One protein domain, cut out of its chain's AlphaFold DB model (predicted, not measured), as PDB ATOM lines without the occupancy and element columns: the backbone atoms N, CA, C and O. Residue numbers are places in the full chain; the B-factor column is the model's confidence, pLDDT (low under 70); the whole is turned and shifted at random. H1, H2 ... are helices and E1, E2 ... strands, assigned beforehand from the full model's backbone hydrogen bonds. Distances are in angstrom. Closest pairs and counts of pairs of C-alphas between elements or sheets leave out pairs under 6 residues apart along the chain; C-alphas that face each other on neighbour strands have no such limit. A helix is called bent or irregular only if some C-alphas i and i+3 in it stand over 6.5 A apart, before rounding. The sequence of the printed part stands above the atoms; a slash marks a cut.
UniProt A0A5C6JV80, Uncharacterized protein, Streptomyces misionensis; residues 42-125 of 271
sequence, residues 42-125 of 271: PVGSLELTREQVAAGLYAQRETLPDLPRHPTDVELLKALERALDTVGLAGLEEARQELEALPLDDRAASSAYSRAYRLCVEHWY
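AT A GLANCE: This is residues 42 to 125 of the 271 residues of an uncharacterized protein of Streptomyces misionensis (UniProt A0A5C6JV80). Picture a short core helix, H1, enclosed on several sides: the sharply bent helix H2 wraps round it with its two arms, H2a and H2b, and H3 crosses it on another side. A small hook at the start, with strand E1, leads into H1. The printed part has 84 residues, with one named strand and three named helices in the order E1, H1, H2, H3; the class is mostly helix. It is compact and rounded, with a radius of gyration of the C-alphas of 11.6 A and spans of 30 by 28 by 27 A.

IN THESE COORDINATES: Start at E1, residues 46 to 48, with C-alpha 46 at (165.671, 155.173, 126.309). Next comes H1, residues 50 to 59, 14.1 A long. H2, residues 73 to 101, was assigned as one helix by its hydrogen bonds but is bent: C-alphas 86 and 89 are 9.6 A apart. Its arms are H2a, residues 73 to 86, 19.8 A, and H2b, residues 89 to 101, 18.7 A. H3, residues 107 to 122, runs 22.5 A to C-alpha 122 at (174.032, 165.091, 135.919).

HOW THE PARTS SIT: Look first at H1. It touches H2b, about perpendicular at 88 degrees, with closest C-alphas Ala 55 and Arg 96, 4.7 A apart. It touches H2a at 71 degrees, only just about perpendicular; the closest C-alphas, Gly 56 and Ala 83, are 5.5 A apart. It touches H3 at a steep tilt of 47 degrees, opposite ways; the C-alphas of Ala 54 and Ala 112 come closest, 4.9 A. E1 is apart from H3. In H1, H2a, H2b and H3 every O i to N i+4 pair is within hydrogen-bond range.

THE WHOLE: The farthest C-alphas, Ser 45 and Asp 105, are 32.7 A apart. The printed part has no cut. The link from H1 to H2 is long, 13 residues; within it, residues 63 to 66 have pLDDT under 70.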
ATOM      1  N   PRO A  42     169.566 159.281 130.123       93.50
ATOM      2  CA  PRO A  42     169.180 157.878 130.132       93.50
ATOM      3  C   PRO A  42     167.974 157.661 131.055       93.50
ATOM      4  O   PRO A  42     167.995 158.042 132.224       93.50
ATOM      5  N   VAL A  43     166.923 157.024 130.539       92.19
ATOM      6  CA  VAL A  43     165.725 156.633 131.298       92.19
ATOM      7  C   VAL A  43     165.326 155.221 130.884       92.19
ATOM      8  O   VAL A  43     164.798 154.999 129.792       92.19
ATOM      9  N   GLY A  44     165.614 154.239 131.739       86.75
ATOM     10  CA  GLY A  44     165.493 152.828 131.376       86.75
ATOM     11  C   GLY A  44     166.378 152.486 130.170       86.75
ATOM     12  O   GLY A  44     167.592 152.656 130.218       86.75
ATOM     13  N   SER A  45     165.773 152.001 129.083       88.31
ATOM     14  CA  SER A  45     166.461 151.715 127.813       88.31
ATOM     15  C   SER A  45     166.439 152.878 126.812       88.31
ATOM     16  O   SER A  45     166.939 152.730 125.695       88.31
ATOM     17  N   LEU A  46     165.833 154.010 127.176       92.56
ATOM     18  CA  LEU A  46     165.671 155.173 126.309       92.56
ATOM     19  C   LEU A  46     166.711 156.248 126.629       92.56
ATOM     20  O   LEU A  46     167.117 156.426 127.771       92.56
ATOM     21  N   GLU A  47     167.078 157.011 125.606       93.25
ATOM     22  CA  GLU A  47     167.887 158.226 125.720       93.25
ATOM     23  C   GLU A  47     167.005 159.400 125.295       93.25
ATOM     24  O   GLU A  47     166.622 159.506 124.126       93.25
ATOM     25  N   LEU A  48     166.626 160.245 126.253       94.62
ATOM     26  CA  LEU A  48     165.698 161.349 126.030       94.62
ATOM     27  C   LEU A  48     166.440 162.671 125.860       94.62
ATOM     28  O   LEU A  48     167.308 163.023 126.655       94.62
ATOM     29  N   THR A  49     166.049 163.449 124.857       94.00
ATOM     30  CA  THR A  49     166.526 164.831 124.700       94.00
ATOM     31  C   THR A  49     166.067 165.703 125.869       94.00
ATOM     32  O   THR A  49     165.057 165.420 126.521       94.00
ATOM     33  N   ARG A  50     166.757 166.822 126.113       94.38
ATOM     34  CA  ARG A  50     166.365 167.789 127.152       94.38
ATOM     35  C   ARG A  50     164.912 168.248 126.994       94.38
ATOM     36  O   ARG A  50     164.207 168.423 127.984       94.38
ATOM     37  N   GLU A  51     164.469 168.453 125.760       94.38
ATOM     38  CA  GLU A  51     163.115 168.885 125.423       94.38
ATOM     39  C   GLU A  51     162.081 167.801 125.769       94.38
ATOM     40  O   GLU A  51     161.053 168.121 126.360       94.38
ATOM     41  N   GLN A  52     162.379 166.523 125.512       95.50
ATOM     42  CA  GLN A  52     161.525 165.399 125.919       95.50
ATOM     43  C   GLN A  52     161.488 165.212 127.441       95.50
ATOM     44  O   GLN A  52     160.422 164.972 128.005       95.50
ATOM     45  N   VAL A  53     162.626 165.375 128.124       96.12
ATOM     46  CA  VAL A  53     162.700 165.356 129.595       96.12
ATOM     47  C   VAL A  53     161.832 166.475 130.179       96.12
ATOM     48  O   VAL A  53     161.025 166.238 131.077       96.12
ATOM     49  N   ALA A  54     161.953 167.695 129.647       95.56
ATOM     50  CA  ALA A  54     161.142 168.829 130.079       95.56
ATOM     51  C   ALA A  54     159.649 168.579 129.820       95.56
ATOM     52  O   ALA A  54     158.836 168.837 130.707       95.56
ATOM     53  N   ALA A  55     159.294 168.029 128.656       95.69
ATOM     54  CA  ALA A  55     157.923 167.671 128.314       95.69
ATOM     55  C   ALA A  55     157.343 166.613 129.262       95.69
ATOM     56  O   ALA A  55     156.229 166.787 129.748       95.69
ATOM     57  N   GLY A  56     158.098 165.567 129.608       94.56
ATOM     58  CA  GLY A  56     157.646 164.542 130.554       94.56
ATOM     59  C   GLY A  56     157.420 165.085 131.960       94.56
ATOM     60  O   GLY A  56     156.381 164.830 132.571       94.56
ATOM     61  N   LEU A  57     158.337 165.922 132.448       93.44
ATOM     62  CA  LEU A  57     158.166 166.610 133.729       93.44
ATOM     63  C   LEU A  57     156.999 167.612 133.697       93.44
ATOM     64  O   LEU A  57     156.328 167.806 134.708       93.44
ATOM     65  N   TYR A  58     156.734 168.239 132.550       92.19
ATOM     66  CA  TYR A  58     155.594 169.136 132.358       92.19
ATOM     67  C   TYR A  58     154.256 168.384 132.267       92.19
ATOM     68  O   TYR A  58     153.262 168.839 132.836       92.19
ATOM     69  N   ALA A  59     154.219 167.225 131.611       88.88
ATOM     70  CA  ALA A  59     153.039 166.368 131.514       88.88
ATOM     71  C   ALA A  59     152.607 165.850 132.894       88.88
ATOM     72  O   ALA A  59     151.419 165.754 133.182       88.88
ATOM     73  N   GLN A  60     153.570 165.599 133.783       83.56
ATOM     74  CA  GLN A  60     153.307 165.186 135.161       83.56
ATOM     75  C   GLN A  60     153.050 166.363 136.115       83.56
ATOM     76  O   GLN A  60     152.905 166.146 137.307       83.56
ATOM     77  N   ARG A  61     152.981 167.626 135.671       77.00
ATOM     78  CA  ARG A  61     152.876 168.798 136.579       77.00
ATOM     79  C   ARG A  61     151.749 168.721 137.617       77.00
ATOM     80  O   ARG A  61     151.912 169.260 138.709       77.00
ATOM     81  N   GLU A  62     150.647 168.056 137.287       70.75
ATOM     82  CA  GLU A  62     149.483 167.897 138.168       70.75
ATOM     83  C   GLU A  62     149.611 166.692 139.116       70.75
ATOM     84  O   GLU A  62     149.019 166.697 140.190       70.75
ATOM     85  N   THR A  63     150.435 165.701 138.764       65.50
ATOM     86  CA  THR A  63     150.767 164.493 139.551       65.50
ATOM     87  C   THR A  63     152.127 164.587 140.264       65.50
ATOM     88  O   THR A  63     152.445 163.787 141.140       65.50
ATOM     89  N   LEU A  64     152.917 165.620 139.961       62.72
ATOM     90  CA  LEU A  64     154.135 166.026 140.657       62.72
ATOM     91  C   LEU A  64     153.962 166.557 142.102       62.72
ATOM     92  O   LEU A  64     155.002 166.671 142.754       62.72
ATOM     93  N   PRO A  65     152.766 166.879 142.653       58.81
ATOM     94  CA  PRO A  65     152.633 167.271 144.061       58.81
ATOM     95  C   PRO A  65     153.108 166.215 145.069       58.81
ATOM     96  O   PRO A  65     153.350 166.564 146.221       58.81
ATOM     97  N   ASP A  66     153.288 164.961 144.641       64.94
ATOM     98  CA  ASP A  66     153.894 163.903 145.457       64.94
ATOM     99  C   ASP A  66     155.411 164.071 145.634       64.94
ATOM    100  O   ASP A  66     156.013 163.415 146.484       64.94
ATOM    101  N   LEU A  67     156.059 164.919 144.825       71.44
ATOM    102  CA  LEU A  67     157.484 165.181 144.972       71.44
ATOM    103  C   LEU A  67     157.753 166.240 146.049       71.44
ATOM    104  O   LEU A  67     157.000 167.211 146.180       71.44
ATOM    105  N   PRO A  68     158.883 166.130 146.771       78.00
ATOM    106  CA  PRO A  68     159.330 167.179 147.672       78.00
ATOM    107  C   PRO A  68     159.441 168.531 146.961       78.00
ATOM    108  O   PRO A  68     159.699 168.616 145.758       78.00
ATOM    109  N   ARG A  69     159.357 169.623 147.732       77.94
ATOM    110  CA  ARG A  69     159.577 170.991 147.222       77.94
ATOM    111  C   ARG A  69     160.902 171.124 146.453       77.94
ATOM    112  O   ARG A  69     160.986 171.887 145.490       77.94
ATOM    113  N   HIS A  70     161.912 170.377 146.886       80.38
ATOM    114  CA  HIS A  70     163.216 170.258 146.247       80.38
ATOM    115  C   HIS A  70     163.449 168.785 145.905       80.38
ATOM    116  O   HIS A  70     164.040 168.076 146.716       80.38
ATOM    117  N   PRO A  71     162.949 168.306 144.751       85.56
ATOM    118  CA  PRO A  71     163.102 166.907 144.392       85.56
ATOM    119  C   PRO A  71     164.574 166.592 144.133       85.56
ATOM    120  O   PRO A  71     165.291 167.400 143.529       85.56
ATOM    121  N   THR A  72     165.002 165.412 144.548       89.62
ATOM    122  CA  THR A  72     166.261 164.777 144.146       89.62
ATOM    123  C   THR A  72     166.211 164.378 142.672       89.62
ATOM    124  O   THR A  72     165.144 164.363 142.054       89.62
ATOM    125  N   ASP A  73     167.356 164.079 142.073       90.81
ATOM    126  CA  ASP A  73     167.396 163.644 140.678       90.81
ATOM    127  C   ASP A  73     166.791 162.258 140.462       90.81
ATOM    128  O   ASP A  73     166.019 162.065 139.525       90.81
ATOM    129  N   VAL A  74     166.984 161.345 141.416       90.44
ATOM    130  CA  VAL A  74     166.304 160.039 141.443       90.44
ATOM    131  C   VAL A  74     164.780 160.199 141.411       90.44
ATOM    132  O   VAL A  74     164.083 159.460 140.718       90.44
ATOM    133  N   GLU A  75     164.234 161.168 142.147       90.69
ATOM    134  CA  GLU A  75     162.796 161.458 142.140       90.69
ATOM    135  C   GLU A  75     162.316 162.035 140.803       90.69
ATOM    136  O   GLU A  75     161.214 161.704 140.358       90.69
ATOM    137  N   LEU A  76     163.131 162.866 140.144       91.88
ATOM    138  CA  LEU A  76     162.813 163.370 138.809       91.88
ATOM    139  C   LEU A  76     162.849 162.258 137.754       91.88
ATOM    140  O   LEU A  76     161.943 162.203 136.924       91.88
ATOM    141  N   LEU A  77     163.841 161.365 137.804       92.31
ATOM    142  CA  LEU A  77     163.933 160.215 136.901       92.31
ATOM    143  C   LEU A  77     162.721 159.293 137.065       92.31
ATOM    144  O   LEU A  77     162.062 158.975 136.080       92.31
ATOM    145  N   LYS A  78     162.316 158.983 138.302       90.56
ATOM    146  CA  LYS A  78     161.084 158.214 138.572       90.56
ATOM    147  C   LYS A  78     159.816 158.919 138.092       90.56
ATOM    148  O   LYS A  78     158.853 158.277 137.677       90.56
ATOM    149  N   ALA A  79     159.754 160.247 138.186       90.19
ATOM    150  CA  ALA A  79     158.630 160.999 137.630       90.19
ATOM    151  C   ALA A  79     158.592 160.907 136.098       90.19
ATOM    152  O   ALA A  79     157.511 160.804 135.523       90.19
ATOM    153  N   LEU A  80     159.755 160.895 135.451       92.88
ATOM    154  CA  LEU A  80     159.879 160.755 134.006       92.88
ATOM    155  C   LEU A  80     159.549 159.335 133.522       92.88
ATOM    156  O   LEU A  80     158.851 159.196 132.522       92.88
ATOM    157  N   GLU A  81     159.950 158.300 134.262       92.62
ATOM    158  CA  GLU A  81     159.523 156.909 134.033       92.62
ATOM    159  C   GLU A  81     157.996 156.789 134.094       92.62
ATOM    160  O   GLU A  81     157.373 156.321 133.146       92.62
ATOM    161  N   ARG A  82     157.364 157.335 135.144       90.00
ATOM    162  CA  ARG A  82     155.893 157.370 135.244       90.00
ATOM    163  C   ARG A  82     155.241 158.124 134.086       90.00
ATOM    164  O   ARG A  82     154.174 157.724 133.624       90.00
ATOM    165  N   ALA A  83     155.857 159.209 133.615       90.88
ATOM    166  CA  ALA A  83     155.369 159.933 132.445       90.88
ATOM    167  C   ALA A  83     155.380 159.041 131.198       90.88
ATOM    168  O   ALA A  83     154.365 158.945 130.512       90.88
ATOM    169  N   LEU A  84     156.495 158.352 130.944       92.50
ATOM    170  CA  LEU A  84     156.629 157.412 129.832       92.50
ATOM    171  C   LEU A  84     155.618 156.267 129.925       92.50
ATOM    172  O   LEU A  84     154.982 155.955 128.923       92.50
ATOM    173  N   ASP A  85     155.417 155.697 131.111       91.31
ATOM    174  CA  ASP A  85     154.444 154.622 131.324       91.31
ATOM    175  C   ASP A  85     153.000 155.086 131.078       91.31
ATOM    176  O   ASP A  85     152.163 154.317 130.610       91.31
ATOM    177  N   THR A  86     152.702 156.354 131.382       90.31
ATOM    178  CA  THR A  86     151.346 156.909 131.268       90.31
ATOM    179  C   THR A  86     151.005 157.323 129.839       90.31
ATOM    180  O   THR A  86     149.918 157.011 129.357       90.31
ATOM    181  N   VAL A  87     151.894 158.070 129.175       89.56
ATOM    182  CA  VAL A  87     151.583 158.728 127.891       89.56
ATOM    183  C   VAL A  87     152.442 158.241 126.721       89.56
ATOM    184  O   VAL A  87     152.152 158.550 125.565       89.56
ATOM    185  N   GLY A  88     153.490 157.460 126.993       92.12
ATOM    186  CA  GLY A  88     154.444 157.004 125.986       92.12
ATOM    187  C   GLY A  88     155.215 158.143 125.309       92.12
ATOM    188  O   GLY A  88     155.030 159.325 125.587       92.12
ATOM    189  N   LEU A  89     156.085 157.788 124.358       93.19
ATOM    190  CA  LEU A  89     156.864 158.776 123.596       93.19
ATOM    191  C   LEU A  89     155.984 159.713 122.755       93.19
ATOM    192  O   LEU A  89     156.319 160.885 122.605       93.19
ATOM    193  N   ALA A  90     154.863 159.212 122.231       92.94
ATOM    194  CA  ALA A  90     153.930 160.022 121.449       92.94
ATOM    195  C   ALA A  90     153.276 161.117 122.306       92.94
ATOM    196  O   ALA A  90     153.255 162.275 121.899       92.94
ATOM    197  N   GLY A  91     152.830 160.791 123.522       92.25
ATOM    198  CA  GLY A  91     152.261 161.793 124.420       92.25
ATOM    199  C   GLY A  91     153.295 162.784 124.961       92.25
ATOM    200  O   GLY A  91     152.965 163.944 125.200       92.25
ATOM    201  N   LEU A  92     154.568 162.383 125.095       93.56
ATOM    202  CA  LEU A  92     155.643 163.339 125.391       93.56
ATOM    203  C   LEU A  92     155.826 164.368 124.273       93.56
ATOM    204  O   LEU A  92     156.128 165.524 124.556       93.56
ATOM    205  N   GLU A  93     155.641 163.967 123.019       94.88
ATOM    206  CA  GLU A  93     155.756 164.865 121.872       94.88
ATOM    207  C   GLU A  93     154.611 165.889 121.828       94.88
ATOM    208  O   GLU A  93     154.849 167.068 121.572       94.88
ATOM    209  N   GLU A  94     153.387 165.482 122.172       93.75
ATOM    210  CA  GLU A  94     152.255 166.404 122.349       93.75
ATOM    211  C   GLU A  94     152.530 167.407 123.482       93.75
ATOM    212  O   GLU A  94     152.447 168.622 123.286       93.75
ATOM    213  N   ALA A  95     152.974 166.915 124.644       94.06
ATOM    214  CA  ALA A  95     153.344 167.766 125.773       94.06
ATOM    215  C   ALA A  95     154.509 168.716 125.441       94.06
ATOM    216  O   ALA A  95     154.563 169.834 125.957       94.06
ATOM    217  N   ARG A  96     155.438 168.302 124.568       95.31
ATOM    218  CA  ARG A  96     156.537 169.146 124.080       95.31
ATOM    219  C   ARG A  96     155.999 170.325 123.277       95.31
ATOM    220  O   ARG A  96     156.435 171.450 123.505       95.31
ATOM    221  N   GLN A  97     155.044 170.088 122.381       94.81
ATOM    222  CA  GLN A  97     154.433 171.147 121.572       94.81
ATOM    223  C   GLN A  97     153.675 172.156 122.442       94.81
ATOM    224  O   GLN A  97     153.832 173.364 122.259       94.81
ATOM    225  N   GLU A  98     152.921 171.681 123.439       94.19
ATOM    226  CA  GLU A  98     152.276 172.555 124.427       94.19
ATOM    227  C   GLU A  98     153.300 173.397 125.195       94.19
ATOM    228  O   GLU A  98     153.154 174.612 125.328       94.19
ATOM    229  N   LEU A  99     154.363 172.752 125.682       93.81
ATOM    230  CA  LEU A  99     155.427 173.390 126.446       93.81
ATOM    231  C   LEU A  99     156.176 174.453 125.620       93.81
ATOM    232  O   LEU A  99     156.537 175.512 126.144       93.81
ATOM    233  N   GLU A 100     156.412 174.199 124.336       91.94
ATOM    234  CA  GLU A 100     157.067 175.131 123.409       91.94
ATOM    235  C   GLU A 100     156.197 176.332 123.047       91.94
ATOM    236  O   GLU A 100     156.730 177.422 122.842       91.94
ATOM    237  N   ALA A 101     154.873 176.166 123.040       94.25
ATOM    238  CA  ALA A 101     153.941 177.268 122.829       94.25
ATOM    239  C   ALA A 101     153.905 178.261 124.009       94.25
ATOM    240  O   ALA A 101     153.453 179.397 123.844       94.25
ATOM    241  N   LEU A 102     154.386 177.865 125.195       93.38
ATOM    242  CA  LEU A 102     154.415 178.737 126.370       93.38
ATOM    243  C   LEU A 102     155.510 179.815 126.271       93.38
ATOM    244  O   LEU A 102     156.650 179.492 125.911       93.38
ATOM    245  N   PRO A 103     155.231 181.062 126.708       91.06
ATOM    246  CA  PRO A 103     156.223 182.135 126.792       91.06
ATOM    247  C   PRO A 103     157.506 181.720 127.520       91.06
ATOM    248  O   PRO A 103     157.480 180.914 128.450       91.06
ATOM    249  N   LEU A 104     158.652 182.286 127.128       85.88
ATOM    250  CA  LEU A 104     159.956 181.927 127.707       85.88
ATOM    251  C   LEU A 104     160.050 182.165 129.221       85.88
ATOM    252  O   LEU A 104     160.836 181.494 129.890       85.88
ATOM    253  N   ASP A 105     159.270 183.103 129.749       83.12
ATOM    254  CA  ASP A 105     159.185 183.431 131.166       83.12
ATOM    255  C   ASP A 105     158.093 182.639 131.911       83.12
ATOM    256  O   ASP A 105     158.023 182.718 133.134       83.12
ATOM    257  N   ASP A 106     157.297 181.802 131.237       90.94
ATOM    258  CA  ASP A 106     156.285 180.988 131.911       90.94
ATOM    259  C   ASP A 106     156.890 180.153 133.057       90.94
ATOM    260  O   ASP A 106     157.935 179.504 132.918       90.94
ATOM    261  N   ARG A 107     156.234 180.170 134.224       86.88
ATOM    262  CA  ARG A 107     156.762 179.538 135.442       86.88
ATOM    263  C   ARG A 107     156.789 178.018 135.353       86.88
ATOM    264  O   ARG A 107     157.752 177.411 135.829       86.88
ATOM    265  N   ALA A 108     155.745 177.408 134.795       88.19
ATOM    266  CA  ALA A 108     155.660 175.958 134.674       88.19
ATOM    267  C   ALA A 108     156.712 175.464 133.681       88.19
ATOM    268  O   ALA A 108     157.472 174.544 133.993       88.19
ATOM    269  N   ALA A 109     156.841 176.157 132.550       90.75
ATOM    270  CA  ALA A 109     157.863 175.853 131.568       90.75
ATOM    271  C   ALA A 109     159.276 176.066 132.124       90.75
ATOM    272  O   ALA A 109     160.130 175.188 132.005       90.75
ATOM    273  N   SER A 110     159.534 177.192 132.793       89.81
ATOM    274  CA  SER A 110     160.831 177.474 133.419       89.81
ATOM    275  C   SER A 110     161.218 176.410 134.448       89.81
ATOM    276  O   SER A 110     162.361 175.945 134.456       89.81
ATOM    277  N   SER A 111     160.263 175.954 135.265       88.88
ATOM    278  CA  SER A 111     160.469 174.861 136.219       88.88
ATOM    279  C   SER A 111     160.820 173.545 135.514       88.88
ATOM    280  O   SER A 111     161.823 172.916 135.858       88.88
ATOM    281  N   ALA A 112     160.053 173.161 134.489       92.50
ATOM    282  CA  ALA A 112     160.283 171.941 133.717       92.50
ATOM    283  C   ALA A 112     161.659 171.942 133.033       92.50
ATOM    284  O   ALA A 112     162.451 171.024 133.239       92.50
ATOM    285  N   TYR A 113     162.004 173.012 132.308       93.44
ATOM    286  CA  TYR A 113     163.309 173.138 131.651       93.44
ATOM    287  C   TYR A 113     164.472 173.253 132.638       93.44
ATOM    288  O   TYR A 113     165.565 172.781 132.340       93.44
ATOM    289  N   SER A 114     164.278 173.862 133.811       90.69
ATOM    290  CA  SER A 114     165.331 173.935 134.834       90.69
ATOM    291  C   SER A 114     165.627 172.565 135.444       90.69
ATOM    292  O   SER A 114     166.790 172.239 135.677       90.69
ATOM    293  N   ARG A 115     164.593 171.749 135.669       92.56
ATOM    294  CA  ARG A 115     164.732 170.364 136.139       92.56
ATOM    295  C   ARG A 115     165.332 169.460 135.062       92.56
ATOM    296  O   ARG A 115     166.259 168.719 135.356       92.56
ATOM    297  N   ALA A 116     164.888 169.598 133.814       95.06
ATOM    298  CA  ALA A 116     165.477 168.884 132.683       95.06
ATOM    299  C   ALA A 116     166.957 169.236 132.488       95.06
ATOM    300  O   ALA A 116     167.790 168.356 132.320       95.06
ATOM    301  N   TYR A 117     167.301 170.523 132.590       94.12
ATOM    302  CA  TYR A 117     168.686 170.983 132.564       94.12
ATOM    303  C   TYR A 117     169.528 170.340 133.672       94.12
ATOM    304  O   TYR A 117     170.673 169.979 133.421       94.12
ATOM    305  N   ARG A 118     168.974 170.200 134.884       93.75
ATOM    306  CA  ARG A 118     169.671 169.565 136.010       93.75
ATOM    307  C   ARG A 118     170.019 168.108 135.696       93.75
ATOM    308  O   ARG A 118     171.182 167.756 135.829       93.75
ATOM    309  N   LEU A 119     169.066 167.336 135.172       95.75
ATOM    310  CA  LEU A 119     169.303 165.949 134.745       95.75
ATOM    311  C   LEU A 119     170.302 165.850 133.580       95.75
ATOM    312  O   LEU A 119     171.174 164.990 133.584       95.75
ATOM    313  N   CYS A 120     170.238 166.755 132.597       95.75
ATOM    314  CA  CYS A 120     171.249 166.809 131.535       95.75
ATOM    315  C   CYS A 120     172.652 167.094 132.091       95.75
ATOM    316  O   CYS A 120     173.633 166.558 131.592       95.75
ATOM    317  N   VAL A 121     172.770 167.966 133.094       95.38
ATOM    318  CA  VAL A 121     174.056 168.250 133.741       95.38
ATOM    319  C   VAL A 121     174.556 167.051 134.539       95.38
ATOM    320  O   VAL A 121     175.755 166.796 134.529       95.38
ATOM    321  N   GLU A 122     173.671 166.311 135.198       95.69
ATOM    322  CA  GLU A 122     174.032 165.091 135.919       95.69
ATOM    323  C   GLU A 122     174.575 164.006 134.994       95.69
ATOM    324  O   GLU A 122     175.613 163.417 135.281       95.69
ATOM    325  N   HIS A 123     173.936 163.824 133.842       95.31
ATOM    326  CA  HIS A 123     174.318 162.844 132.831       95.31
ATOM    327  C   HIS A 123     175.128 163.474 131.689       95.31
ATOM    328  O   HIS A 123     174.905 163.178 130.514       95.31
ATOM    329  N   TRP A 124     176.068 164.369 132.010       96.38
ATOM    330  CA  TRP A 124     176.915 165.001 130.991       96.38
ATOM    331  C   TRP A 124     177.924 164.045 130.369       96.38
ATOM    332  O   TRP A 124     178.194 164.109 129.165       96.38
ATOM    333  N   TYR A 125     178.454 163.146 131.189       95.56
ATOM    334  CA  TYR A 125     179.495 162.204 130.820       95.56
ATOM    335  C   TYR A 125     178.976 160.766 130.848       95.56
ATOM    336  O   TYR A 125     178.031 160.428 131.561       95.56
TER     337      TYR A 125